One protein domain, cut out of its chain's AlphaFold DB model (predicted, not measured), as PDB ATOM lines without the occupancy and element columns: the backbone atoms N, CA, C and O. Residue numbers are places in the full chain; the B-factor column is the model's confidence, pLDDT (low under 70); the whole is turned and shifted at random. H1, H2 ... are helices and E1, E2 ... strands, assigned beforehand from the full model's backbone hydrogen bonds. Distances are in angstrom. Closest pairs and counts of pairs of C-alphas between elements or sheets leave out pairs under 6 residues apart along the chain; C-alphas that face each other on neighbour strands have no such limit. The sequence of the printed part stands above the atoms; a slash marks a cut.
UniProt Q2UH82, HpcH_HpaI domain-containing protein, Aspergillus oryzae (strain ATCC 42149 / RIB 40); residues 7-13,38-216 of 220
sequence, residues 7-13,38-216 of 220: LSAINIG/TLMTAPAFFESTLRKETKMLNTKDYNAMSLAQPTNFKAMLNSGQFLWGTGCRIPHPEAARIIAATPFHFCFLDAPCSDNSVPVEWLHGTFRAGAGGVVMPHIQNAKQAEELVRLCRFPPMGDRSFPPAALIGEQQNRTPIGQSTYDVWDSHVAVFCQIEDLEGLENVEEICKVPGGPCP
ATOM      1  N   LEU A   7     327.326 121.525 281.481       33.66
ATOM      2  CA  LEU A   7     327.371 122.967 281.618       33.66
ATOM      3  C   LEU A   7     326.189 123.392 282.477       33.66
ATOM      4  O   LEU A   7     325.038 123.233 282.071       33.66
ATOM      5  N   SER A   8     326.468 123.960 283.645       45.59
ATOM      6  CA  SER A   8     325.465 124.738 284.367       45.59
ATOM      7  C   SER A   8     325.186 125.986 283.533       45.59
ATOM      8  O   SER A   8     326.049 126.852 283.415       45.59
ATOM      9  N   ALA A   9     324.030 126.045 282.876       48.44
ATOM     10  CA  ALA A   9     323.608 127.245 282.168       48.44
ATOM     11  C   ALA A   9     323.021 128.254 283.168       48.44
ATOM     12  O   ALA A   9     322.193 127.874 284.002       48.44
ATOM     13  N   ILE A  10     323.453 129.511 283.078       51.25
ATOM     14  CA  ILE A  10     322.875 130.661 283.780       51.25
ATOM     15  C   ILE A  10     322.281 131.585 282.722       51.25
ATOM     16  O   ILE A  10     322.981 131.893 281.765       51.25
ATOM     17  N   ASN A  11     321.026 132.009 282.869       45.53
ATOM     18  CA  ASN A  11     320.343 132.862 281.889       45.53
ATOM     19  C   ASN A  11     320.186 134.309 282.411       45.53
ATOM     20  O   ASN A  11     319.743 134.427 283.552       45.53
ATOM     21  N   ILE A  12     320.520 135.369 281.646       37.88
ATOM     22  CA  ILE A  12     320.144 136.777 281.975       37.88
ATOM     23  C   ILE A  12     318.946 137.156 281.134       37.88
ATOM     24  O   ILE A  12     318.835 136.715 279.994       37.88
ATOM     25  N   GLY A  13     318.128 138.051 281.670       34.06
ATOM     26  CA  GLY A  13     317.478 139.066 280.858       34.06
ATOM     27  C   GLY A  13     318.347 140.321 280.806       34.06
ATOM     28  O   GLY A  13     318.773 140.748 281.852       34.06
ATOM     29  N   THR A  38     332.322 137.735 289.440       30.97
ATOM     30  CA  THR A  38     332.825 138.806 288.571       30.97
ATOM     31  C   THR A  38     333.058 138.243 287.168       30.97
ATOM     32  O   THR A  38     333.946 137.412 286.967       30.97
ATOM     33  N   LEU A  39     332.289 138.704 286.175       34.38
ATOM     34  CA  LEU A  39     332.571 138.467 284.754       34.38
ATOM     35  C   LEU A  39     333.804 139.291 284.338       34.38
ATOM     36  O   LEU A  39     333.689 140.385 283.799       34.38
ATOM     37  N   MET A  40     335.012 138.792 284.608       28.20
ATOM     38  CA  MET A  40     336.238 139.445 284.139       28.20
ATOM     39  C   MET A  40     336.566 139.036 282.699       28.20
ATOM     40  O   MET A  40     336.942 137.897 282.427       28.20
ATOM     41  N   THR A  41     336.512 139.994 281.775       30.64
ATOM     42  CA  THR A  41     337.052 139.881 280.412       30.64
ATOM     43  C   THR A  41     338.484 140.432 280.361       30.64
ATOM     44  O   THR A  41     338.773 141.395 279.661       30.64
ATOM     45  N   ALA A  42     339.416 139.852 281.126       29.48
ATOM     46  CA  ALA A  42     340.807 140.326 281.160       29.48
ATOM     47  C   ALA A  42     341.815 139.212 280.799       29.48
ATOM     48  O   ALA A  42     342.058 138.321 281.616       29.48
ATOM     49  N   PRO A  43     342.473 139.273 279.619       33.31
ATOM     50  CA  PRO A  43     343.479 138.289 279.197       33.31
ATOM     51  C   PRO A  43     344.695 138.194 280.135       33.31
ATOM     52  O   PRO A  43     345.273 137.124 280.293       33.31
ATOM     53  N   ALA A  44     345.078 139.293 280.795       30.94
ATOM     54  CA  ALA A  44     346.290 139.356 281.617       30.94
ATOM     55  C   ALA A  44     346.183 138.595 282.956       30.94
ATOM     56  O   ALA A  44     347.193 138.157 283.499       30.94
ATOM     57  N   PHE A  45     344.968 138.392 283.476       37.91
ATOM     58  CA  PHE A  45     344.734 137.628 284.712       37.91
ATOM     59  C   PHE A  45     344.769 136.103 284.478       37.91
ATOM     60  O   PHE A  45     344.998 135.311 285.398       37.91
ATOM     61  N   PHE A  46     344.572 135.693 283.220       40.56
ATOM     62  CA  PHE A  46     344.516 134.300 282.779       40.56
ATOM     63  C   PHE A  46     345.885 133.602 282.893       40.56
ATOM     64  O   PHE A  46     345.965 132.467 283.360       40.56
ATOM     65  N   GLU A  47     346.982 134.292 282.554       35.34
ATOM     66  CA  GLU A  47     348.336 133.710 282.584       35.34
ATOM     67  C   GLU A  47     348.922 133.536 283.994       35.34
ATOM     68  O   GLU A  47     349.637 132.564 284.249       35.34
ATOM     69  N   SER A  48     348.646 134.449 284.933       37.72
ATOM     70  CA  SER A  48     349.238 134.388 286.279       37.72
ATOM     71  C   SER A  48     348.588 133.332 287.176       37.72
ATOM     72  O   SER A  48     349.240 132.799 288.074       37.72
ATOM     73  N   THR A  49     347.313 133.019 286.934       43.62
ATOM     74  CA  THR A  49     346.501 132.150 287.801       43.62
ATOM     75  C   THR A  49     346.668 130.668 287.455       43.62
ATOM     76  O   THR A  49     346.768 129.842 288.359       43.62
ATOM     77  N   LEU A  50     346.823 130.328 286.168       48.31
ATOM     78  CA  LEU A  50     347.090 128.954 285.711       48.31
ATOM     79  C   LEU A  50     348.465 128.408 286.149       48.31
ATOM     80  O   LEU A  50     348.673 127.197 286.136       48.31
ATOM     81  N   ARG A  51     349.411 129.275 286.547       43.16
ATOM     82  CA  ARG A  51     350.759 128.872 287.001       43.16
ATOM     83  C   ARG A  51     350.804 128.297 288.416       43.16
ATOM     84  O   ARG A  51     351.782 127.637 288.756       43.16
ATOM     85  N   LYS A  52     349.795 128.550 289.251       43.81
ATOM     86  CA  LYS A  52     349.654 127.872 290.545       43.81
ATOM     87  C   LYS A  52     348.733 126.686 290.326       43.81
ATOM     88  O   LYS A  52     347.650 126.888 289.785       43.81
ATOM     89  N   GLU A  53     349.144 125.489 290.747       45.06
ATOM     90  CA  GLU A  53     348.322 124.268 290.777       45.06
ATOM     91  C   GLU A  53     347.098 124.457 291.688       45.06
ATOM     92  O   GLU A  53     346.980 123.908 292.780       45.06
ATOM     93  N   THR A  54     346.174 125.299 291.256       53.22
ATOM     94  CA  THR A  54     344.895 125.499 291.902       53.22
ATOM     95  C   THR A  54     344.040 124.384 291.346       53.22
ATOM     96  O   THR A  54     343.684 124.397 290.168       53.22
ATOM     97  N   LYS A  55     343.799 123.358 292.163       59.91
ATOM     98  CA  LYS A  55     342.968 122.213 291.795       59.91
ATOM     99  C   LYS A  55     341.626 122.738 291.278       59.91
ATOM    100  O   LYS A  55     340.837 123.261 292.063       59.91
ATOM    101  N   MET A  56     341.411 122.651 289.965       67.31
ATOM    102  CA  MET A  56     340.162 123.094 289.350       67.31
ATOM    103  C   MET A  56     339.010 122.248 289.881       67.31
ATOM    104  O   MET A  56     339.164 121.043 290.111       67.31
ATOM    105  N   LEU A  57     337.863 122.893 290.059       81.88
ATOM    106  CA  LEU A  57     336.646 122.227 290.478       81.88
ATOM    107  C   LEU A  57     336.215 121.233 289.395       81.88
ATOM    108  O   LEU A  57     336.093 121.580 288.222       81.88
ATOM    109  N   ASN A  58     335.955 119.987 289.779       84.69
ATOM    110  CA  ASN A  58     335.375 119.015 288.863       84.69
ATOM    111  C   ASN A  58     333.847 119.128 288.909       84.69
ATOM    112  O   ASN A  58     333.211 118.698 289.867       84.69
ATOM    113  N   THR A  59     333.244 119.689 287.857       81.88
ATOM    114  CA  THR A  59     331.790 119.929 287.798       81.88
ATOM    115  C   THR A  59     330.961 118.656 287.926       81.88
ATOM    116  O   THR A  59     329.844 118.703 288.432       81.88
ATOM    117  N   LYS A  60     331.511 117.502 287.531       84.31
ATOM    118  CA  LYS A  60     330.813 116.210 287.609       84.31
ATOM    119  C   LYS A  60     330.461 115.807 289.036       84.31
ATOM    120  O   LYS A  60     329.472 115.107 289.223       84.31
ATOM    121  N   ASP A  61     331.231 116.274 290.014       88.94
ATOM    122  CA  ASP A  61     331.002 115.981 291.431       88.94
ATOM    123  C   ASP A  61     329.736 116.686 291.960       88.94
ATOM    124  O   ASP A  61     329.225 116.342 293.022       88.94
ATOM    125  N   TYR A  62     329.202 117.640 291.190       90.06
ATOM    126  CA  TYR A  62     328.016 118.434 291.507       90.06
ATOM    127  C   TYR A  62     326.802 118.055 290.657       90.06
ATOM    128  O   TYR A  62     325.742 118.666 290.792       90.06
ATOM    129  N   ASN A  63     326.921 117.069 289.767       88.62
ATOM    130  CA  ASN A  63     325.799 116.635 288.947       88.62
ATOM    131  C   ASN A  63     324.694 116.007 289.799       88.62
ATOM    132  O   ASN A  63     324.958 115.215 290.705       88.62
ATOM    133  N   ALA A  64     323.445 116.271 289.422       87.25
ATOM    134  CA  ALA A  64     322.331 115.467 289.894       87.25
ATOM    135  C   ALA A  64     322.434 114.023 289.364       87.25
ATOM    136  O   ALA A  64     323.122 113.733 288.381       87.25
ATOM    137  N   MET A  65     321.697 113.102 289.989       88.00
ATOM    138  CA  MET A  65     321.667 111.691 289.572       88.00
ATOM    139  C   MET A  65     321.076 111.481 288.170       88.00
ATOM    140  O   MET A  65     321.263 110.421 287.573       88.00
ATOM    141  N   SER A  66     320.355 112.480 287.659       84.12
ATOM    142  CA  SER A  66     319.726 112.506 286.346       84.12
ATOM    143  C   SER A  66     320.102 113.798 285.631       84.12
ATOM    144  O   SER A  66     319.998 114.877 286.209       84.12
ATOM    145  N   LEU A  67     320.463 113.704 284.347       78.75
ATOM    146  CA  LEU A  67     320.717 114.876 283.496       78.75
ATOM    147  C   LEU A  67     319.450 115.701 283.219       78.75
ATOM    148  O   LEU A  67     319.545 116.810 282.707       78.75
ATOM    149  N   ALA A  68     318.265 115.165 283.536       78.81
ATOM    150  CA  ALA A  68     317.016 115.919 283.475       78.81
ATOM    151  C   ALA A  68     316.849 116.878 284.666       78.81
ATOM    152  O   ALA A  68     315.911 117.669 284.674       78.81
ATOM    153  N   GLN A  69     317.718 116.793 285.677       83.75
ATOM    154  CA  GLN A  69     317.713 117.648 286.859       83.75
ATOM    155  C   GLN A  69     318.930 118.588 286.813       83.75
ATOM    156  O   GLN A  69     319.969 118.213 286.263       83.75
ATOM    157  N   PRO A  70     318.821 119.809 287.362       85.69
ATOM    158  CA  PRO A  70     319.898 120.785 287.287       85.69
ATOM    159  C   PRO A  70     321.128 120.311 288.064       85.69
ATOM    160  O   PRO A  70     321.022 119.627 289.079       85.69
ATOM    161  N   THR A  71     322.309 120.717 287.603       87.38
ATOM    162  CA  THR A  71     323.559 120.562 288.365       87.38
ATOM    163  C   THR A  71     323.487 121.390 289.650       87.38
ATOM    164  O   THR A  71     322.854 122.447 289.665       87.38
ATOM    165  N   ASN A  72     324.135 120.934 290.727       90.62
ATOM    166  CA  ASN A  72     324.175 121.603 292.028       90.62
ATOM    167  C   ASN A  72     325.061 122.851 292.001       90.62
ATOM    168  O   ASN A  72     326.133 122.915 292.610       90.62
ATOM    169  N   PHE A  73     324.604 123.855 291.265       88.62
ATOM    170  CA  PHE A  73     325.348 125.077 291.039       88.62
ATOM    171  C   PHE A  73     325.504 125.887 292.329       88.62
ATOM    172  O   PHE A  73     326.557 126.473 292.566       88.62
ATOM    173  N   LYS A  74     324.519 125.831 293.231       87.19
ATOM    174  CA  LYS A  74     324.629 126.424 294.570       87.19
ATOM    175  C   LYS A  74     325.797 125.840 295.370       87.19
ATOM    176  O   LYS A  74     326.562 126.592 295.968       87.19
ATOM    177  N   ALA A  75     325.977 124.520 295.361       89.19
ATOM    178  CA  ALA A  75     327.123 123.895 296.019       89.19
ATOM    179  C   ALA A  75     328.451 124.209 295.309       89.19
ATOM    180  O   ALA A  75     329.471 124.330 295.985       89.19
ATOM    181  N   MET A  76     328.449 124.398 293.982       87.56
ATOM    182  CA  MET A  76     329.634 124.878 293.258       87.56
ATOM    183  C   MET A  76     330.035 126.283 293.721       87.56
ATOM    184  O   MET A  76     331.207 126.510 294.012       87.56
ATOM    185  N   LEU A  77     329.077 127.209 293.840       85.44
ATOM    186  CA  LEU A  77     329.325 128.575 294.325       85.44
ATOM    187  C   LEU A  77     329.844 128.563 295.768       85.44
ATOM    188  O   LEU A  77     330.819 129.235 296.087       85.44
ATOM    189  N   ASN A  78     329.256 127.724 296.624       85.25
ATOM    190  CA  ASN A  78     329.640 127.594 298.032       85.25
ATOM    191  C   ASN A  78     330.905 126.750 298.265       85.25
ATOM    192  O   ASN A  78     331.302 126.552 299.412       85.25
ATOM    193  N   SER A  79     331.547 126.242 297.209       83.81
ATOM    194  CA  SER A  79     332.750 125.408 297.328       83.81
ATOM    195  C   SER A  79     333.980 126.177 297.828       83.81
ATOM    196  O   SER A  79     334.951 125.563 298.265       83.81
ATOM    197  N   GLY A  80     333.963 127.511 297.724       80.88
ATOM    198  CA  GLY A  80     335.130 128.363 297.960       80.88
ATOM    199  C   GLY A  80     336.184 128.296 296.845       80.88
ATOM    200  O   GLY A  80     337.240 128.911 296.974       80.88
ATOM    201  N   GLN A  81     335.921 127.561 295.758       81.12
ATOM    202  CA  GLN A  81     336.778 127.512 294.575       81.12
ATOM    203  C   GLN A  81     336.337 128.549 293.538       81.12
ATOM    204  O   GLN A  81     335.156 128.872 293.415       81.12
ATOM    205  N   PHE A  82     337.290 129.046 292.750       80.19
ATOM    206  CA  PHE A  82     336.975 129.913 291.617       80.19
ATOM    207  C   PHE A  82     336.227 129.138 290.529       80.19
ATOM    208  O   PHE A  82     336.704 128.107 290.052       80.19
ATOM    209  N   LEU A  83     335.086 129.680 290.098       82.19
ATOM    210  CA  LEU A  83     334.323 129.168 288.966       82.19
ATOM    211  C   LEU A  83     334.590 130.019 287.728       82.19
ATOM    212  O   LEU A  83     334.317 131.215 287.700       82.19
ATOM    213  N   TRP A  84     335.080 129.369 286.683       83.50
ATOM    214  CA  TRP A  84     335.293 129.976 285.371       83.50
ATOM    215  C   TRP A  84     334.119 129.671 284.452       83.50
ATOM    216  O   TRP A  84     333.797 128.497 284.276       83.50
ATOM    217  N   GLY A  85     333.521 130.689 283.843       84.69
ATOM    218  CA  GLY A  85     332.433 130.528 282.880       84.69
ATOM    219  C   GLY A  85     332.680 131.257 281.566       84.69
ATOM    220  O   GLY A  85     333.628 132.032 281.443       84.69
ATOM    221  N   THR A  86     331.811 131.016 280.585       82.62
ATOM    222  CA  THR A  86     331.822 131.713 279.287       82.62
ATOM    223  C   THR A  86     330.433 132.184 278.893       82.62
ATOM    224  O   THR A  86     329.456 131.502 279.174       82.62
ATOM    225  N   GLY A  87     330.341 133.308 278.184       81.88
ATOM    226  CA  GLY A  87     329.107 133.750 277.533       81.88
ATOM    227  C   GLY A  87     328.799 132.975 276.251       81.88
ATOM    228  O   GLY A  87     329.706 132.667 275.478       81.88
ATOM    229  N   CYS A  88     327.517 132.722 275.991       78.69
ATOM    230  CA  CYS A  88     326.978 132.301 274.703       78.69
ATOM    231  C   CYS A  88     325.802 133.205 274.330       78.69
ATOM    232  O   CYS A  88     324.746 133.163 274.956       78.69
ATOM    233  N   ARG A  89     325.983 133.992 273.268       75.69
ATOM    234  CA  ARG A  89     324.929 134.844 272.689       75.69
ATOM    235  C   ARG A  89     324.422 134.332 271.344       75.69
ATOM    236  O   ARG A  89     323.673 135.014 270.659       75.69
ATOM    237  N   ILE A  90     324.880 133.150 270.930       77.12
ATOM    238  CA  ILE A  90     324.487 132.536 269.666       77.12
ATOM    239  C   ILE A  90     323.298 131.615 269.966       77.12
ATOM    240  O   ILE A  90     323.498 130.590 270.623       77.12
ATOM    241  N   PRO A  91     322.075 131.930 269.499       72.94
ATOM    242  CA  PRO A  91     320.880 131.133 269.775       72.94
ATOM    243  C   PRO A  91     320.837 129.891 268.871       72.94
ATOM    244  O   PRO A  91     319.938 129.724 268.051       72.94
ATOM    245  N   HIS A  92     321.852 129.030 268.978       74.44
ATOM    246  CA  HIS A  92     322.017 127.849 268.137       74.44
ATOM    247  C   HIS A  92     322.509 126.653 268.971       74.44
ATOM    248  O   HIS A  92     323.502 126.786 269.697       74.44
ATOM    249  N   PRO A  93     321.873 125.470 268.873       75.88
ATOM    250  CA  PRO A  93     322.205 124.335 269.737       75.88
ATOM    251  C   PRO A  93     323.645 123.837 269.547       75.88
ATOM    252  O   PRO A  93     324.296 123.421 270.500       75.88
ATOM    253  N   GLU A  94     324.187 123.924 268.339       79.81
ATOM    254  CA  GLU A  94     325.567 123.556 268.015       79.81
ATOM    255  C   GLU A  94     326.572 124.487 268.695       79.81
ATOM    256  O   GLU A  94     327.588 124.009 269.195       79.81
ATOM    257  N   ALA A  95     326.279 125.789 268.791       79.12
ATOM    258  CA  ALA A  95     327.126 126.723 269.528       79.12
ATOM    259  C   ALA A  95     327.153 126.369 271.021       79.12
ATOM    260  O   ALA A  95     328.227 126.286 271.618       79.12
ATOM    261  N   ALA A  96     325.989 126.050 271.597       75.50
ATOM    262  CA  ALA A  96     325.898 125.570 272.972       75.50
ATOM    263  C   ALA A  96     326.680 124.260 273.179       75.50
ATOM    264  O   ALA A  96     327.388 124.129 274.174       75.50
ATOM    265  N   ARG A  97     326.629 123.312 272.228       77.62
ATOM    266  CA  ARG A  97     327.407 122.055 272.280       77.62
ATOM    267  C   ARG A  97     328.915 122.287 272.224       77.62
ATOM    268  O   ARG A  97     329.646 121.646 272.971       77.62
ATOM    269  N   ILE A  98     329.374 123.190 271.357       83.88
ATOM    270  CA  ILE A  98     330.793 123.555 271.256       83.88
ATOM    271  C   ILE A  98     331.264 124.152 272.579       83.88
ATOM    272  O   ILE A  98     332.269 123.710 273.128       83.88
ATOM    273  N   ILE A  99     330.505 125.103 273.123       80.81
ATOM    274  CA  ILE A  99     330.800 125.731 274.411       80.81
ATOM    275  C   ILE A  99     330.780 124.695 275.538       80.81
ATOM    276  O   ILE A  99     331.652 124.714 276.401       80.81
ATOM    277  N   ALA A 100     329.882 123.715 275.492       77.62
ATOM    278  CA  ALA A 100     329.842 122.657 276.488       77.62
ATOM    279  C   ALA A 100     331.088 121.750 276.475       77.62
ATOM    280  O   ALA A 100     331.459 121.205 277.512       77.62
ATOM    281  N   ALA A 101     331.768 121.617 275.333       81.75
ATOM    282  CA  ALA A 101     333.008 120.848 275.213       81.75
ATOM    283  C   ALA A 101     334.254 121.581 275.747       81.75
ATOM    284  O   ALA A 101     335.330 120.985 275.821       81.75
ATOM    285  N   THR A 102     334.129 122.858 276.106       82.25
ATOM    286  CA  THR A 102     335.224 123.659 276.671       82.25
ATOM    287  C   THR A 102     335.400 123.387 278.174       82.25
ATOM    288  O   THR A 102     334.471 122.912 278.826       82.25
ATOM    289  N   PRO A 103     336.567 123.699 278.771       81.62
ATOM    290  CA  PRO A 103     336.828 123.446 280.192       81.62
ATOM    291  C   PRO A 103     336.176 124.475 281.140       81.62
ATOM    292  O   PRO A 103     336.643 124.655 282.263       81.62
ATOM    293  N   PHE A 104     335.125 125.180 280.709       83.56
ATOM    294  CA  PHE A 104     334.396 126.107 281.573       83.56
ATOM    295  C   PHE A 104     333.444 125.355 282.514       83.56
ATOM    296  O   PHE A 104     332.824 124.359 282.151       83.56
ATOM    297  N   HIS A 105     333.310 125.863 283.736       85.00
ATOM    298  CA  HIS A 105     332.452 125.298 284.777       85.00
ATOM    299  C   HIS A 105     330.971 125.614 284.538       85.00
ATOM    300  O   HIS A 105     330.095 124.852 284.946       85.00
ATOM    301  N   PHE A 106     330.683 126.751 283.901       85.75
ATOM    302  CA  PHE A 106     329.329 127.190 283.583       85.75
ATOM    303  C   PHE A 106     329.291 127.957 282.260       85.75
ATOM    304  O   PHE A 106     330.304 128.482 281.792       85.75
ATOM    305  N   CYS A 107     328.107 128.031 281.660       84.81
ATOM    306  CA  CYS A 107     327.861 128.869 280.498       84.81
ATOM    307  C   CYS A 107     326.762 129.861 280.794       84.81
ATOM    308  O   CYS A 107     325.737 129.553 281.388       84.81
ATOM    309  N   PHE A 108     327.026 131.068 280.363       82.50
ATOM    310  CA  PHE A 108     326.230 132.231 280.576       82.50
ATOM    311  C   PHE A 108     325.416 132.456 279.285       82.50
ATOM    312  O   PHE A 108     325.969 132.881 278.271       82.50
ATOM    313  N   LEU A 109     324.136 132.079 279.279       79.75
ATOM    314  CA  LEU A 109     323.207 132.290 278.166       79.75
ATOM    315  C   LEU A 109     322.549 133.660 278.330       79.75
ATOM    316  O   LEU A 109     321.930 133.936 279.346       79.75
ATOM    317  N   ASP A 110     322.703 134.538 277.353       73.19
ATOM    318  CA  ASP A 110     322.059 135.851 277.388       73.19
ATOM    319  C   ASP A 110     320.763 135.780 276.581       73.19
ATOM    320  O   ASP A 110     320.801 135.568 275.363       73.19
ATOM    321  N   ALA A 111     319.619 135.882 277.257       64.62
ATOM    322  CA  ALA A 111     318.326 135.949 276.602       64.62
ATOM    323  C   ALA A 111     317.801 137.390 276.663       64.62
ATOM    324  O   ALA A 111     317.822 138.024 277.714       64.62
ATOM    325  N   PRO A 112     317.273 137.932 275.556       53.19
ATOM    326  CA  PRO A 112     316.693 139.264 275.588       53.19
ATOM    327  C   PRO A 112     315.479 139.270 276.525       53.19
ATOM    328  O   PRO A 112     314.558 138.468 276.367       53.19
ATOM    329  N   CYS A 113     315.475 140.192 277.483       49.97
ATOM    330  CA  CYS A 113     314.302 140.528 278.282       49.97
ATOM    331  C   CYS A 113     313.795 141.896 277.822       49.97
ATOM    332  O   CYS A 113     314.587 142.804 277.569       49.97
ATOM    333  N   SER A 114     312.487 142.004 277.606       47.94
ATOM    334  CA  SER A 114     311.852 143.166 276.975       47.94
ATOM    335  C   SER A 114     311.407 144.248 277.963       47.94
ATOM    336  O   SER A 114     311.061 145.345 277.530       47.94
ATOM    337  N   ASP A 115     311.401 143.959 279.262       54.56
ATOM    338  CA  ASP A 115     310.836 144.803 280.312       54.56
ATOM    339  C   ASP A 115     311.442 144.480 281.690       54.56
ATOM    340  O   ASP A 115     311.869 143.361 281.940       54.56
ATOM    341  N   ASN A 116     311.448 145.441 282.620       54.12
ATOM    342  CA  ASN A 116     311.961 145.249 283.992       54.12
ATOM    343  C   ASN A 116     311.027 144.381 284.871       54.12
ATOM    344  O   ASN A 116     311.064 144.462 286.100       54.12
ATOM    345  N   SER A 117     310.135 143.596 284.261       60.03
ATOM    346  CA  SER A 117     309.251 142.667 284.960       60.03
ATOM    347  C   SER A 117     309.875 141.273 284.972       60.03
ATOM    348  O   SER A 117     310.596 140.905 284.051       60.03
ATOM    349  N   VAL A 118     309.636 140.491 286.029       60.78
ATOM    350  CA  VAL A 118     310.107 139.100 286.098       60.78
ATOM    351  C   VAL A 118     309.186 138.251 285.212       60.78
ATOM    352  O   VAL A 118     308.057 137.971 285.628       60.78
ATOM    353  N   PRO A 119     309.599 137.821 284.002       70.56
ATOM    354  CA  PRO A 119     308.698 137.135 283.091       70.56
ATOM    355  C   PRO A 119     308.568 135.680 283.543       70.56
ATOM    356  O   PRO A 119     309.471 134.859 283.345       70.56
ATOM    357  N   VAL A 120     307.439 135.355 284.176       75.62
ATOM    358  CA  VAL A 120     307.178 134.045 284.793       75.62
ATOM    359  C   VAL A 120     307.342 132.907 283.781       75.62
ATOM    360  O   VAL A 120     307.966 131.886 284.083       75.62
ATOM    361  N   GLU A 121     306.845 133.079 282.553       73.00
ATOM    362  CA  GLU A 121     306.957 132.083 281.486       73.00
ATOM    363  C   GLU A 121     308.413 131.805 281.102       73.00
ATOM    364  O   GLU A 121     308.796 130.645 280.919       73.00
ATOM    365  N   TRP A 122     309.235 132.851 281.003       75.44
ATOM    366  CA  TRP A 122     310.653 132.726 280.668       75.44
ATOM    367  C   TRP A 122     311.426 132.027 281.784       75.44
ATOM    368  O   TRP A 122     312.235 131.132 281.523       75.44
ATOM    369  N   LEU A 123     311.138 132.392 283.034       78.19
ATOM    370  CA  LEU A 123     311.786 131.820 284.205       78.19
ATOM    371  C   LEU A 123     311.486 130.323 284.305       78.19
ATOM    372  O   LEU A 123     312.394 129.491 284.380       78.19
ATOM    373  N   HIS A 124     310.205 129.961 284.212       79.75
ATOM    374  CA  HIS A 124     309.777 128.570 284.196       79.75
ATOM    375  C   HIS A 124     310.362 127.814 282.997       79.75
ATOM    376  O   HIS A 124     310.848 126.698 283.168       79.75
ATOM    377  N   GLY A 125     310.377 128.402 281.798       76.44
ATOM    378  CA  GLY A 125     310.978 127.804 280.603       76.44
ATOM    379  C   GLY A 125     312.470 127.498 280.765       76.44
ATOM    380  O   GLY A 125     312.902 126.375 280.502       76.44
ATOM    381  N   THR A 126     313.238 128.461 281.275       78.69
ATOM    382  CA  THR A 126     314.679 128.330 281.556       78.69
ATOM    383  C   THR A 126     314.950 127.179 282.521       78.69
ATOM    384  O   THR A 126     315.808 126.323 282.303       78.69
ATOM    385  N   PHE A 127     314.144 127.098 283.569       78.31
ATOM    386  CA  PHE A 127     314.239 126.048 284.561       78.31
ATOM    387  C   PHE A 127     313.823 124.669 284.060       78.31
ATOM    388  O   PHE A 127     314.437 123.670 284.430       78.31
ATOM    389  N   ARG A 128     312.818 124.598 283.184       73.44
ATOM    390  CA  ARG A 128     312.432 123.358 282.498       73.44
ATOM    391  C   ARG A 128     313.547 122.821 281.603       73.44
ATOM    392  O   ARG A 128     313.624 121.612 281.416       73.44
ATOM    393  N   ALA A 129     314.397 123.698 281.073       74.94
ATOM    394  CA  ALA A 129     315.566 123.317 280.285       74.94
ATOM    395  C   ALA A 129     316.750 122.815 281.139       74.94
ATOM    396  O   ALA A 129     317.762 122.403 280.578       74.94
ATOM    397  N   GLY A 130     316.633 122.824 282.475       77.31
ATOM    398  CA  GLY A 130     317.665 122.319 283.386       77.31
ATOM    399  C   GLY A 130     318.734 123.346 283.767       77.31
ATOM    400  O   GLY A 130     319.828 122.957 284.173       77.31
ATOM    401  N   ALA A 131     318.443 124.646 283.644       83.06
ATOM    402  CA  ALA A 131     319.365 125.699 284.066       83.06
ATOM    403  C   ALA A 131     319.762 125.554 285.548       83.06
ATOM    404  O   ALA A 131     318.913 125.354 286.420       83.06
ATOM    405  N   GLY A 132     321.063 125.683 285.823       84.25
ATOM    406  CA  GLY A 132     321.621 125.638 287.179       84.25
ATOM    407  C   GLY A 132     321.429 126.950 287.943       84.25
ATOM    408  O   GLY A 132     321.552 126.981 289.168       84.25
ATOM    409  N   GLY A 133     321.090 128.031 287.242       86.81
ATOM    410  CA  GLY A 133     320.701 129.287 287.860       86.81
ATOM    411  C   GLY A 133     320.136 130.302 286.877       86.81
ATOM    412  O   GLY A 133     320.089 130.069 285.670       86.81
ATOM    413  N   VAL A 134     319.697 131.432 287.416       86.12
ATOM    414  CA  VAL A 134     319.117 132.554 286.666       86.12
ATOM    415  C   VAL A 134     319.652 133.863 287.215       86.12
ATOM    416  O   VAL A 134     319.836 133.984 288.425       86.12
ATOM    417  N   VAL A 135     319.894 134.825 286.333       85.69
ATOM    418  CA  VAL A 135     320.258 136.199 286.673       85.69
ATOM    419  C   VAL A 135     319.126 137.099 286.213       85.69
ATOM    420  O   VAL A 135     318.743 137.074 285.046       85.69
ATOM    421  N   MET A 136     318.572 137.870 287.141       85.12
ATOM    422  CA  MET A 136     317.552 138.861 286.823       85.12
ATOM    423  C   MET A 136     318.186 140.255 286.812       85.12
ATOM    424  O   MET A 136     318.778 140.620 287.832       85.12
ATOM    425  N   PRO A 137     318.069 141.011 285.707       83.38
ATOM    426  CA  PRO A 137     318.543 142.389 285.611       83.38
ATOM    427  C   PRO A 137     317.698 143.342 286.447       83.38
ATOM    428  O   PRO A 137     316.597 142.986 286.875       83.38
ATOM    429  N   HIS A 138     318.189 144.572 286.598       85.69
ATOM    430  CA  HIS A 138     317.424 145.697 287.142       85.69
ATOM    431  C   HIS A 138     316.713 145.398 288.473       85.69
ATOM    432  O   HIS A 138     315.584 145.841 288.706       85.69
ATOM    433  N   ILE A 139     317.355 144.633 289.365       87.00
ATOM    434  CA  ILE A 139     316.838 144.430 290.721       87.00
ATOM    435  C   ILE A 139     317.239 145.631 291.573       87.00
ATOM    436  O   ILE A 139     318.410 145.851 291.878       87.00
ATOM    437  N   GLN A 140     316.236 146.403 291.964       90.56
ATOM    438  CA  GLN A 140     316.365 147.704 292.610       90.56
ATOM    439  C   GLN A 140     316.001 147.671 294.095       90.56
ATOM    440  O   GLN A 140     316.422 148.546 294.841       90.56
ATOM    441  N   ASN A 141     315.234 146.679 294.559       91.56
ATOM    442  CA  ASN A 141     314.806 146.595 295.958       91.56
ATOM    443  C   ASN A 141     314.557 145.152 296.432       91.56
ATOM    444  O   ASN A 141     314.428 144.219 295.634       91.56
ATOM    445  N   ALA A 142     314.457 144.974 297.755       91.69
ATOM    446  CA  ALA A 142     314.248 143.670 298.390       91.69
ATOM    447  C   ALA A 142     312.964 142.969 297.919       91.69
ATOM    448  O   ALA A 142     312.970 141.761 297.718       91.69
ATOM    449  N   LYS A 143     311.887 143.717 297.651       91.88
ATOM    450  CA  LYS A 143     310.617 143.150 297.177       91.88
ATOM    451  C   LYS A 143     310.756 142.481 295.805       91.88
ATOM    452  O   LYS A 143     310.199 141.409 295.587       91.88
ATOM    453  N   GLN A 144     311.493 143.091 294.877       90.50
ATOM    454  CA  GLN A 144     311.781 142.475 293.576       90.50
ATOM    455  C   GLN A 144     312.640 141.212 293.725       90.50
ATOM    456  O   GLN A 144     312.389 140.211 293.055       90.50
ATOM    457  N   ALA A 145     313.623 141.233 294.629       90.12
ATOM    458  CA  ALA A 145     314.453 140.069 294.922       90.12
ATOM    459  C   ALA A 145     313.651 138.924 295.577       90.12
ATOM    460  O   ALA A 145     313.808 137.767 295.187       90.12
ATOM    461  N   GLU A 146     312.753 139.234 296.516       91.44
ATOM    462  CA  GLU A 146     311.818 138.277 297.123       91.44
ATOM    463  C   GLU A 146     310.914 137.641 296.069       91.44
ATOM    464  O   GLU A 146     310.773 136.418 296.039       91.44
ATOM    465  N   GLU A 147     310.352 138.450 295.169       90.75
ATOM    466  CA  GLU A 147     309.504 137.959 294.085       90.75
ATOM    467  C   GLU A 147     310.269 137.018 293.151       90.75
ATOM    468  O   GLU A 147     309.790 135.929 292.833       90.75
ATOM    469  N   LEU A 148     311.496 137.380 292.771       88.69
ATOM    470  CA  LEU A 148     312.352 136.519 291.964       88.69
ATOM    471  C   LEU A 148     312.611 135.173 292.654       88.69
ATOM    472  O   LEU A 148     312.450 134.121 292.033       88.69
ATOM    473  N   VAL A 149     312.995 135.185 293.936       90.25
ATOM    474  CA  VAL A 149     313.238 133.954 294.705       90.25
ATOM    475  C   VAL A 149     311.968 133.110 294.779       90.25
ATOM    476  O   VAL A 149     312.023 131.911 294.500       90.25
ATOM    477  N   ARG A 150     310.825 133.726 295.090       90.56
ATOM    478  CA  ARG A 150     309.518 133.064 295.181       90.56
ATOM    479  C   ARG A 150     309.144 132.366 293.873       90.56
ATOM    480  O   ARG A 150     308.685 131.229 293.901       90.56
ATOM    481  N   LEU A 151     309.403 132.984 292.724       89.50
ATOM    482  CA  LEU A 151     309.140 132.383 291.410       89.50
ATOM    483  C   LEU A 151     310.147 131.277 291.028       89.50
ATOM    484  O   LEU A 151     309.874 130.447 290.159       89.50
ATOM    485  N   CYS A 152     311.308 131.221 291.685       88.75
ATOM    486  CA  CYS A 152     312.339 130.206 291.452       88.75
ATOM    487  C   CYS A 152     312.201 128.947 292.327       88.75
ATOM    488  O   CYS A 152     312.909 127.964 292.068       88.75
ATOM    489  N   ARG A 153     311.348 128.963 293.359       89.94
ATOM    490  CA  ARG A 153     311.218 127.893 294.366       89.94
ATOM    491  C   ARG A 153     309.861 127.204 294.315       89.94
ATOM    492  O   ARG A 153     308.865 127.842 293.989       89.94
ATOM    493  N   PHE A 154     309.817 125.915 294.638       91.12
ATOM    494  CA  PHE A 154     308.561 125.165 294.711       91.12
ATOM    495  C   PHE A 154     307.818 125.416 296.033       91.12
ATOM    496  O   PHE A 154     308.427 125.847 297.018       91.12
ATOM    497  N   PRO A 155     306.505 125.121 296.101       89.88
ATOM    498  CA  PRO A 155     305.777 125.140 297.367       89.88
ATOM    499  C   PRO A 155     306.441 124.221 298.407       89.88
ATOM    500  O   PRO A 155     306.842 123.111 298.051       89.88
ATOM    501  N   PRO A 156     306.540 124.620 299.692       88.25
ATOM    502  CA  PRO A 156     305.982 125.827 300.317       88.25
ATOM    503  C   PRO A 156     306.896 127.069 300.271       88.25
ATOM    504  O   PRO A 156     306.562 128.088 300.867       88.25
ATOM    505  N   MET A 157     308.060 126.987 299.624       86.06
ATOM    506  CA  MET A 157     309.067 128.059 299.595       86.06
ATOM    507  C   MET A 157     308.855 129.076 298.473       86.06
ATOM    508  O   MET A 157     309.482 130.133 298.479       86.06
ATOM    509  N   GLY A 158     307.973 128.772 297.527       89.25
ATOM    510  CA  GLY A 158     307.616 129.650 296.430       89.25
ATOM    511  C   GLY A 158     306.483 129.090 295.580       89.25
ATOM    512  O   GLY A 158     305.796 128.146 295.972       89.25
ATOM    513  N   ASP A 159     306.332 129.667 294.392       88.56
ATOM    514  CA  ASP A 159     305.190 129.465 293.495       88.56
ATOM    515  C   ASP A 159     305.605 128.887 292.134       88.56
ATOM    516  O   ASP A 159     304.844 128.914 291.162       88.56
ATOM    517  N   ARG A 160     306.825 128.351 292.038       87.06
ATOM    518  CA  ARG A 160     307.326 127.762 290.800       87.06
ATOM    519  C   ARG A 160     306.438 126.609 290.355       87.06
ATOM    520  O   ARG A 160     306.198 125.652 291.092       87.06
ATOM    521  N   SER A 161     306.024 126.654 289.093       81.88
ATOM    522  CA  SER A 161     305.307 125.539 288.472       81.88
ATOM    523  C   SER A 161     306.269 124.425 288.046       81.88
ATOM    524  O   SER A 161     307.374 124.685 287.558       81.88
ATOM    525  N   PHE A 162     305.858 123.165 288.213       76.81
ATOM    526  CA  PHE A 162     306.648 122.007 287.791       76.81
ATOM    527  C   PHE A 162     306.098 121.401 286.495       76.81
ATOM    528  O   PHE A 162     304.890 121.186 286.399       76.81
ATOM    529  N   PRO A 163     306.944 121.073 285.500       68.94
ATOM    530  CA  PRO A 163     306.498 120.393 284.285       68.94
ATOM    531  C   PRO A 163     306.193 118.905 284.562       68.94
ATOM    532  O   PRO A 163     307.130 118.134 284.762       68.94
ATOM    533  N   PRO A 164     304.938 118.419 284.463       72.31
ATOM    534  CA  PRO A 164     304.628 117.001 284.706       72.31
ATOM    535  C   PRO A 164     305.416 116.052 283.791       72.31
ATOM    536  O   PRO A 164     305.723 114.927 284.168       72.31
ATOM    537  N   ALA A 165     305.809 116.537 282.606       69.69
ATOM    538  CA  ALA A 165     306.631 115.811 281.646       69.69
ATOM    539  C   ALA A 165     308.023 115.425 282.173       69.69
ATOM    540  O   ALA A 165     308.556 114.400 281.758       69.69
ATOM    541  N   ALA A 166     308.596 116.199 283.102       66.75
ATOM    542  CA  ALA A 166     309.852 115.818 283.741       66.75
ATOM    543  C   ALA A 166     309.675 114.600 284.662       66.75
ATOM    544  O   ALA A 166     310.671 113.941 284.940       66.75
ATOM    545  N   LEU A 167     308.430 114.261 285.056       69.31
ATOM    546  CA  LEU A 167     308.141 113.119 285.918       69.31
ATOM    547  C   LEU A 167     307.867 111.788 285.198       69.31
ATOM    548  O   LEU A 167     307.682 110.777 285.872       69.31
ATOM    549  N   ILE A 168     307.810 111.766 283.865       71.50
ATOM    550  CA  ILE A 168     307.264 110.618 283.118       71.50
ATOM    551  C   ILE A 168     308.207 109.401 283.130       71.50
ATOM    552  O   ILE A 168     307.739 108.265 283.081       71.50
ATOM    553  N   GLY A 169     309.522 109.606 283.216       70.75
ATOM    554  CA  GLY A 169     310.503 108.521 283.260       70.75
ATOM    555  C   GLY A 169     311.069 108.282 284.659       70.75
ATOM    556  O   GLY A 169     311.626 109.200 285.260       70.75
ATOM    557  N   GLU A 170     311.050 107.033 285.140       69.56
ATOM    558  CA  GLU A 170     311.672 106.652 286.425       69.56
ATOM    559  C   GLU A 170     313.150 107.074 286.517       69.56
ATOM    560  O   GLU A 170     313.620 107.501 287.569       69.56
ATOM    561  N   GLN A 171     313.880 107.027 285.397       75.31
ATOM    562  CA  GLN A 171     315.276 107.470 285.339       75.31
ATOM    563  C   GLN A 171     315.426 108.998 285.389       75.31
ATOM    564  O   GLN A 171     316.441 109.498 285.865       75.31
ATOM    565  N   GLN A 172     314.425 109.755 284.927       74.00
ATOM    566  CA  GLN A 172     314.475 111.221 284.882       74.00
ATOM    567  C   GLN A 172     314.298 111.835 286.279       74.00
ATOM    568  O   GLN A 172     314.962 112.823 286.601       74.00
ATOM    569  N   ASN A 173     313.504 111.187 287.134       79.88
ATOM    570  CA  ASN A 173     313.222 111.603 288.515       79.88
ATOM    571  C   ASN A 173     314.138 110.996 289.564       79.88
ATOM    572  O   ASN A 173     313.839 111.067 290.752       79.88
ATOM    573  N   ARG A 174     315.224 110.342 289.160       87.19
ATOM    574  CA  ARG A 174     316.088 109.691 290.134       87.19
ATOM    575  C   ARG A 174     316.686 110.729 291.083       87.19
ATOM    576  O   ARG A 174     317.332 111.670 290.629       87.19
ATOM    577  N   THR A 175     316.492 110.539 292.380       89.81
ATOM    578  CA  THR A 175     316.973 111.436 293.434       89.81
ATOM    579  C   THR A 175     317.738 110.670 294.512       89.81
ATOM    580  O   THR A 175     317.611 109.443 294.614       89.81
ATOM    581  N   PRO A 176     318.555 111.368 295.324       90.50
ATOM    582  CA  PRO A 176     319.110 110.794 296.540       90.50
ATOM    583  C   PRO A 176     318.010 110.266 297.469       90.50
ATOM    584  O   PRO A 176     316.893 110.782 297.497       90.50
ATOM    585  N   ILE A 177     318.344 109.248 298.263       91.25
ATOM    586  CA  ILE A 177     317.411 108.652 299.227       91.25
ATOM    587  C   ILE A 177     316.887 109.741 300.173       91.25
ATOM    588  O   ILE A 177     317.669 110.492 300.754       91.25
ATOM    589  N   GLY A 178     315.563 109.800 300.334       91.12
ATOM    590  CA  GLY A 178     314.896 110.763 301.213       91.12
ATOM    591  C   GLY A 178     314.663 112.148 300.603       91.12
ATOM    592  O   GLY A 178     314.174 113.018 301.312       91.12
ATOM    593  N   GLN A 179     314.979 112.355 299.319       91.19
ATOM    594  CA  GLN A 179     314.694 113.599 298.598       91.19
ATOM    595  C   GLN A 179     313.697 113.366 297.463       91.19
ATOM    596  O   GLN A 179     313.759 112.360 296.752       91.19
ATOM    597  N   SER A 180     312.808 114.328 297.255       89.88
ATOM    598  CA  SER A 180     311.983 114.448 296.056       89.88
ATOM    599  C   SER A 180     312.718 115.212 294.949       89.88
ATOM    600  O   SER A 180     313.722 115.887 295.189       89.88
ATOM    601  N   THR A 181     312.201 115.152 293.718       88.12
ATOM    602  CA  THR A 181     312.704 115.979 292.606       88.12
ATOM    603  C   THR A 181     312.666 117.470 292.954       88.12
ATOM    604  O   THR A 181     313.580 118.205 292.591       88.12
ATOM    605  N   TYR A 182     311.651 117.912 293.700       89.00
ATOM    606  CA  TYR A 182     311.518 119.301 294.145       89.00
ATOM    607  C   TYR A 182     312.663 119.709 295.078       89.00
ATOM    608  O   TYR A 182     313.282 120.749 294.856       89.00
ATOM    609  N   ASP A 183     313.014 118.851 296.042       90.62
ATOM    610  CA  ASP A 183     314.110 119.100 296.990       90.62
ATOM    611  C   ASP A 183     315.457 119.248 296.271       90.62
ATOM    612  O   ASP A 183     316.251 120.146 296.570       90.62
ATOM    613  N   VAL A 184     315.709 118.391 295.275       90.12
ATOM    614  CA  VAL A 184     316.911 118.484 294.440       90.12
ATOM    615  C   VAL A 184     316.918 119.808 293.679       90.12
ATOM    616  O   VAL A 184     317.884 120.561 293.752       90.12
ATOM    617  N   TRP A 185     315.831 120.151 292.996       88.94
ATOM    618  CA  TRP A 185     315.781 121.360 292.177       88.94
ATOM    619  C   TRP A 185     315.942 122.645 293.004       88.94
ATOM    620  O   TRP A 185     316.732 123.515 292.628       88.94
ATOM    621  N   ASP A 186     315.262 122.755 294.147       90.19
ATOM    622  CA  ASP A 186     315.345 123.934 295.016       90.19
ATOM    623  C   ASP A 186     316.716 124.073 295.689       90.19
ATOM    624  O   ASP A 186     317.245 125.185 295.833       90.19
ATOM    625  N   SER A 187     317.340 122.951 296.063       89.88
ATOM    626  CA  SER A 187     318.682 122.966 296.648       89.88
ATOM    627  C   SER A 187     319.762 123.312 295.619       89.88
ATOM    628  O   SER A 187     320.671 124.073 295.953       89.88
ATOM    629  N   HIS A 188     319.635 122.845 294.374       89.88
ATOM    630  CA  HIS A 188     320.676 122.949 293.344       89.88
ATOM    631  C   HIS A 188     320.711 124.312 292.645       89.88
ATOM    632  O   HIS A 188     321.792 124.825 292.344       89.88
ATOM    633  N   VAL A 189     319.541 124.914 292.417       87.44
ATOM    634  CA  VAL A 189     319.402 126.151 291.643       87.44
ATOM    635  C   VAL A 189     319.880 127.384 292.416       87.44
ATOM    636  O   VAL A 189     319.394 127.673 293.519       87.44
ATOM    637  N   ALA A 190     320.755 128.169 291.785       88.88
ATOM    638  CA  ALA A 190     321.146 129.500 292.245       88.88
ATOM    639  C   ALA A 190     320.268 130.603 291.625       88.88
ATOM    640  O   ALA A 190     319.843 130.504 290.475       88.88
ATOM    641  N   VAL A 191     320.006 131.657 292.392       87.94
ATOM    642  CA  VAL A 191     319.272 132.844 291.945       87.94
ATOM    643  C   VAL A 191     320.207 134.034 292.103       87.94
ATOM    644  O   VAL A 191     320.868 134.164 293.133       87.94
ATOM    645  N   PHE A 192     320.290 134.874 291.084       88.12
ATOM    646  CA  PHE A 192     321.162 136.037 291.069       88.12
ATOM    647  C   PHE A 192     320.350 137.296 290.790       88.12
ATOM    648  O   PHE A 192     319.548 137.333 289.855       88.12
ATOM    649  N   CYS A 193     320.588 138.329 291.591       86.12
ATOM    650  CA  CYS A 193     320.042 139.662 291.370       86.12
ATOM    651  C   CYS A 193     321.147 140.530 290.786       86.12
ATOM    652  O   CYS A 193     322.149 140.773 291.457       86.12
ATOM    653  N   GLN A 194     320.982 140.964 289.543       86.12
ATOM    654  CA  GLN A 194     321.907 141.890 288.917       86.12
ATOM    655  C   GLN A 194     321.554 143.318 289.337       86.12
ATOM    656  O   GLN A 194     320.442 143.797 289.112       86.12
ATOM    657  N   ILE A 195     322.509 143.955 290.011       83.88
ATOM    658  CA  ILE A 195     322.405 145.306 290.552       83.88
ATOM    659  C   ILE A 195     323.103 146.249 289.582       83.88
ATOM    660  O   ILE A 195     324.332 146.304 289.549       83.88
ATOM    661  N   GLU A 196     322.320 146.966 288.783       82.00
ATOM    662  CA  GLU A 196     322.841 147.812 287.696       82.00
ATOM    663  C   GLU A 196     322.204 149.202 287.621       82.00
ATOM    664  O   GLU A 196     322.464 149.969 286.699       82.00
ATOM    665  N   ASP A 197     321.413 149.541 288.636       85.31
ATOM    666  CA  ASP A 197     320.785 150.842 288.814       85.31
ATOM    667  C   ASP A 197     321.265 151.477 290.124       85.31
ATOM    668  O   ASP A 197     321.582 150.775 291.090       85.31
ATOM    669  N   LEU A 198     321.260 152.813 290.191       89.12
ATOM    670  CA  LEU A 198     321.625 153.546 291.411       89.12
ATOM    671  C   LEU A 198     320.746 153.148 292.604       89.12
ATOM    672  O   LEU A 198     321.267 152.922 293.689       89.12
ATOM    673  N   GLU A 199     319.439 152.990 292.385       89.81
ATOM    674  CA  GLU A 199     318.498 152.541 293.418       89.81
ATOM    675  C   GLU A 199     318.857 151.140 293.943       89.81
ATOM    676  O   GLU A 199     318.872 150.907 295.150       89.81
ATOM    677  N   GLY A 200     319.226 150.214 293.052       88.12
ATOM    678  CA  GLY A 200     319.666 148.878 293.453       88.12
ATOM    679  C   GLY A 200     320.952 148.902 294.276       88.12
ATOM    680  O   GLY A 200     321.089 148.126 295.222       88.12
ATOM    681  N   LEU A 201     321.877 149.812 293.956       89.19
ATOM    682  CA  LEU A 201     323.096 150.008 294.739       89.19
ATOM    683  C   LEU A 201     322.789 150.577 296.132       89.19
ATOM    684  O   LEU A 201     323.379 150.124 297.111       89.19
ATOM    685  N   GLU A 202     321.867 151.534 296.234       91.94
ATOM    686  CA  GLU A 202     321.423 152.108 297.514       91.94
ATOM    687  C   GLU A 202     320.746 151.055 298.410       91.94
ATOM    688  O   GLU A 202     320.971 151.038 299.619       91.94
ATOM    689  N   ASN A 203     320.001 150.122 297.811       91.62
ATOM    690  CA  ASN A 203     319.249 149.079 298.517       91.62
ATOM    691  C   ASN A 203     319.985 147.728 298.613       91.62
ATOM    692  O   ASN A 203     319.399 146.720 299.025       91.62
ATOM    693  N   VAL A 204     321.265 147.670 298.237       88.44
ATOM    694  CA  VAL A 204     322.001 146.407 298.059       88.44
ATOM    695  C   VAL A 204     322.028 145.537 299.315       88.44
ATOM    696  O   VAL A 204     321.902 144.314 299.229       88.44
ATOM    697  N   GLU A 205     322.145 146.143 300.497       88.44
ATOM    698  CA  GLU A 205     322.150 145.401 301.755       88.44
ATOM    699  C   GLU A 205     320.815 144.713 302.034       88.44
ATOM    700  O   GLU A 205     320.794 143.601 302.561       88.44
ATOM    701  N   GLU A 206     319.701 145.371 301.712       90.44
ATOM    702  CA  GLU A 206     318.362 144.814 301.896       90.44
ATOM    703  C   GLU A 206     318.122 143.673 300.912       90.44
ATOM    704  O   GLU A 206     317.652 142.607 301.305       90.44
ATOM    705  N   ILE A 207     318.552 143.852 299.659       88.44
ATOM    706  CA  ILE A 207     318.501 142.815 298.623       88.44
ATOM    707  C   ILE A 207     319.295 141.574 299.058       88.44
ATOM    708  O   ILE A 207     318.799 140.455 298.949       88.44
ATOM    709  N   CYS A 208     320.492 141.752 299.626       86.12
ATOM    710  CA  CYS A 208     321.324 140.645 300.113       86.12
ATOM    711  C   CYS A 208     320.738 139.911 301.331       86.12
ATOM    712  O   CYS A 208     321.128 138.773 301.603       86.12
ATOM    713  N   LYS A 209     319.839 140.548 302.093       88.44
ATOM    714  CA  LYS A 209     319.204 139.960 303.286       88.44
ATOM    715  C   LYS A 209     317.997 139.082 302.946       88.44
ATOM    716  O   LYS A 209     317.511 138.380 303.833       88.44
ATOM    717  N   VAL A 210     317.534 139.082 301.693       88.25
ATOM    718  CA  VAL A 210     316.389 138.276 301.251       88.25
ATOM    719  C   VAL A 210     316.667 136.770 301.439       88.25
ATOM    720  O   VAL A 210     317.615 136.227 300.855       88.25
ATOM    721  N   PRO A 211     315.846 136.053 302.234       78.94
ATOM    722  CA  PRO A 211     315.982 134.611 302.418       78.94
ATOM    723  C   PRO A 211     315.805 133.839 301.105       78.94
ATOM    724  O   PRO A 211     314.974 134.180 300.272       78.94
ATOM    725  N   GLY A 212     316.562 132.754 300.923       66.88
ATOM    726  CA  GLY A 212     316.490 131.921 299.711       66.88
ATOM    727  C   GLY A 212     317.546 132.240 298.645       66.88
ATOM    728  O   GLY A 212     317.656 131.493 297.663       66.88
ATOM    729  N   GLY A 213     318.386 133.244 298.919       56.03
ATOM    730  CA  GLY A 213     319.725 133.409 298.359       56.03
ATOM    731  C   GLY A 213     319.790 134.033 296.968       56.03
ATOM    732  O   GLY A 213     320.321 133.373 296.071       56.03
ATOM    733  N   PRO A 214     319.322 135.278 296.769       58.94
ATOM    734  CA  PRO A 214     319.833 136.075 295.673       58.94
ATOM    735  C   PRO A 214     321.283 136.457 295.987       58.94
ATOM    736  O   PRO A 214     321.568 137.207 296.918       58.94
ATOM    737  N   CYS A 215     322.225 135.905 295.230       58.62
ATOM    738  CA  CYS A 215     323.588 136.417 295.245       58.62
ATOM    739  C   CYS A 215     323.612 137.697 294.389       58.62
ATOM    740  O   CYS A 215     323.178 137.632 293.231       58.62
ATOM    741  N   PRO A 216     324.049 138.858 294.918       55.66
ATOM    742  CA  PRO A 216     324.154 140.062 294.108       55.66
ATOM    743  C   PRO A 216     325.229 139.863 293.038       55.66
ATOM    744  O   PRO A 216     326.332 139.383 293.314       55.66
TER     745      PRO A 216
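Overview. This is residues 7 to 13 and 38 to 216 of the 220 residues of the protein "HpcH_HpaI domain-containing protein" of Aspergillus oryzae (strain ATCC 42149 / RIB 40) (UniProt Q2UH82). A strongly twisted, parallel sheet of six strands runs through the body, with the helices H4, H5 and H6 over one face of it. The small helix H3 sits beside the strands where E1 begins, H9 and H10 follow past the far end of E5, and residues 42 to 53, with H1, stick out on their own. The printed part has 186 residues, with ten named helices and six named strands in the order E1 H1 H2 H3 E2 H4 E3 H5 E4 H6 H7 H8 E5 H9 H10 E6; the sheet's order is E2 E3 E1 E4 E5 E6, and the class is mixed, helices and strands. The whole is compact, with a radius of gyration of the C-alphas of 16.8 A, and spans 46 by 44 by 32 A.

Along the chain. The sheet's strands are E2, residues 85 to 88, 10.0 A long; E3, 106 to 111, 15.7 A; E1, 8 to 13, 16.8 A; E4, 133 to 136, 10.1 A; E5, 190 to 194, 12.9 A; and E6, 214 to 216, 6.1 A. E1 begins at C-alpha 8 at (325.465, 124.738, 284.367), and E6 ends at C-alpha 216 at (324.154, 140.062, 294.108). The longer helices are H6, residues 142 to 152, 15.3 A from C-alpha 142 at (314.248, 143.670, 298.390); H5, 120 to 128, 12.1 A; H1, 43 to 49, 11.0 A; H8, 181 to 188, 10.6 A; and H4, 93 to 100, 10.3 A. The short ones are H2, 59 to 62; H3, 73 to 77; H7, 164 to 167; H9, 198 to 202; and H10, 204 to 208.

Arrangement. In the sheet E3 and E1 are parallel at 26 degrees, with N 109 and O 10 at 2.7 A. E1 and E4 stand at 14 degrees, with N 135 and O 11 at 2.8 A. E4 and E5 stand at 20 degrees, with N 192 and O 134 at 2.8 A. At the edges, E2 and E3 have N 108 and O 86 at 2.7 A, and E5 and E6 have N 215 and O 191 at 3.0 A, each within hydrogen-bond range. H4, H5 and H6 on one face make two layers, helices over a sheet. H5 has a height over the sheet of 10.3 A and runs along the strands, at 12 degrees to E1 on the local plane. H6, at 9.9 A, runs slantwise to them, at 34 degrees to E5 on the local plane. H5 and H6 touch at a steep tilt of 47 degrees, the same way, with Val 120 and Leu 151 the closest C-alphas at 7.1 A. E2, H4, E3 and E5, H9 H10, E6 are strand-helix-strand units, parallel neighbour strands with helices between, each with a right-handed crossover; E4, H6 H7 H8, E5 is another. E3, H5, E4 is a split unit, with E1 between its strands, and its crossover is right-handed. H3, over none of the strands, touches H2 and also H8, where the C-alphas of Lys 74 and His 188 are closest at 5.4 A. H10 only grazes the sheet and touches H6, closest at Ala 142 and Ile 207, 4.3 A between C-alphas. H9 and H10 meet only through their link. H7 and H1 touch no helix. Every O i to N i+4 pair is within hydrogen-bond range in H3, H4, H5, H6, H8, H9 and H10; H1 has 0 of 3, with 1 of 4 O i to N i+3 pairs, and H2 and H7 are too short for such a pair.

Size, cuts and confidence. The C-alphas of Ala 44 and Ile 168 are the farthest apart, at 48.5 A. Residues 14 to 37 are not printed, and C-alphas 13 and 38 are 17.2 A apart across the cut. The links H6 to H7 and H7 to H8 are long. The mean pLDDT of the printed part is 76.0; residues 7 to 13, 38 to 56, 111 to 118 and 212 to 216 are among the 44 under 70.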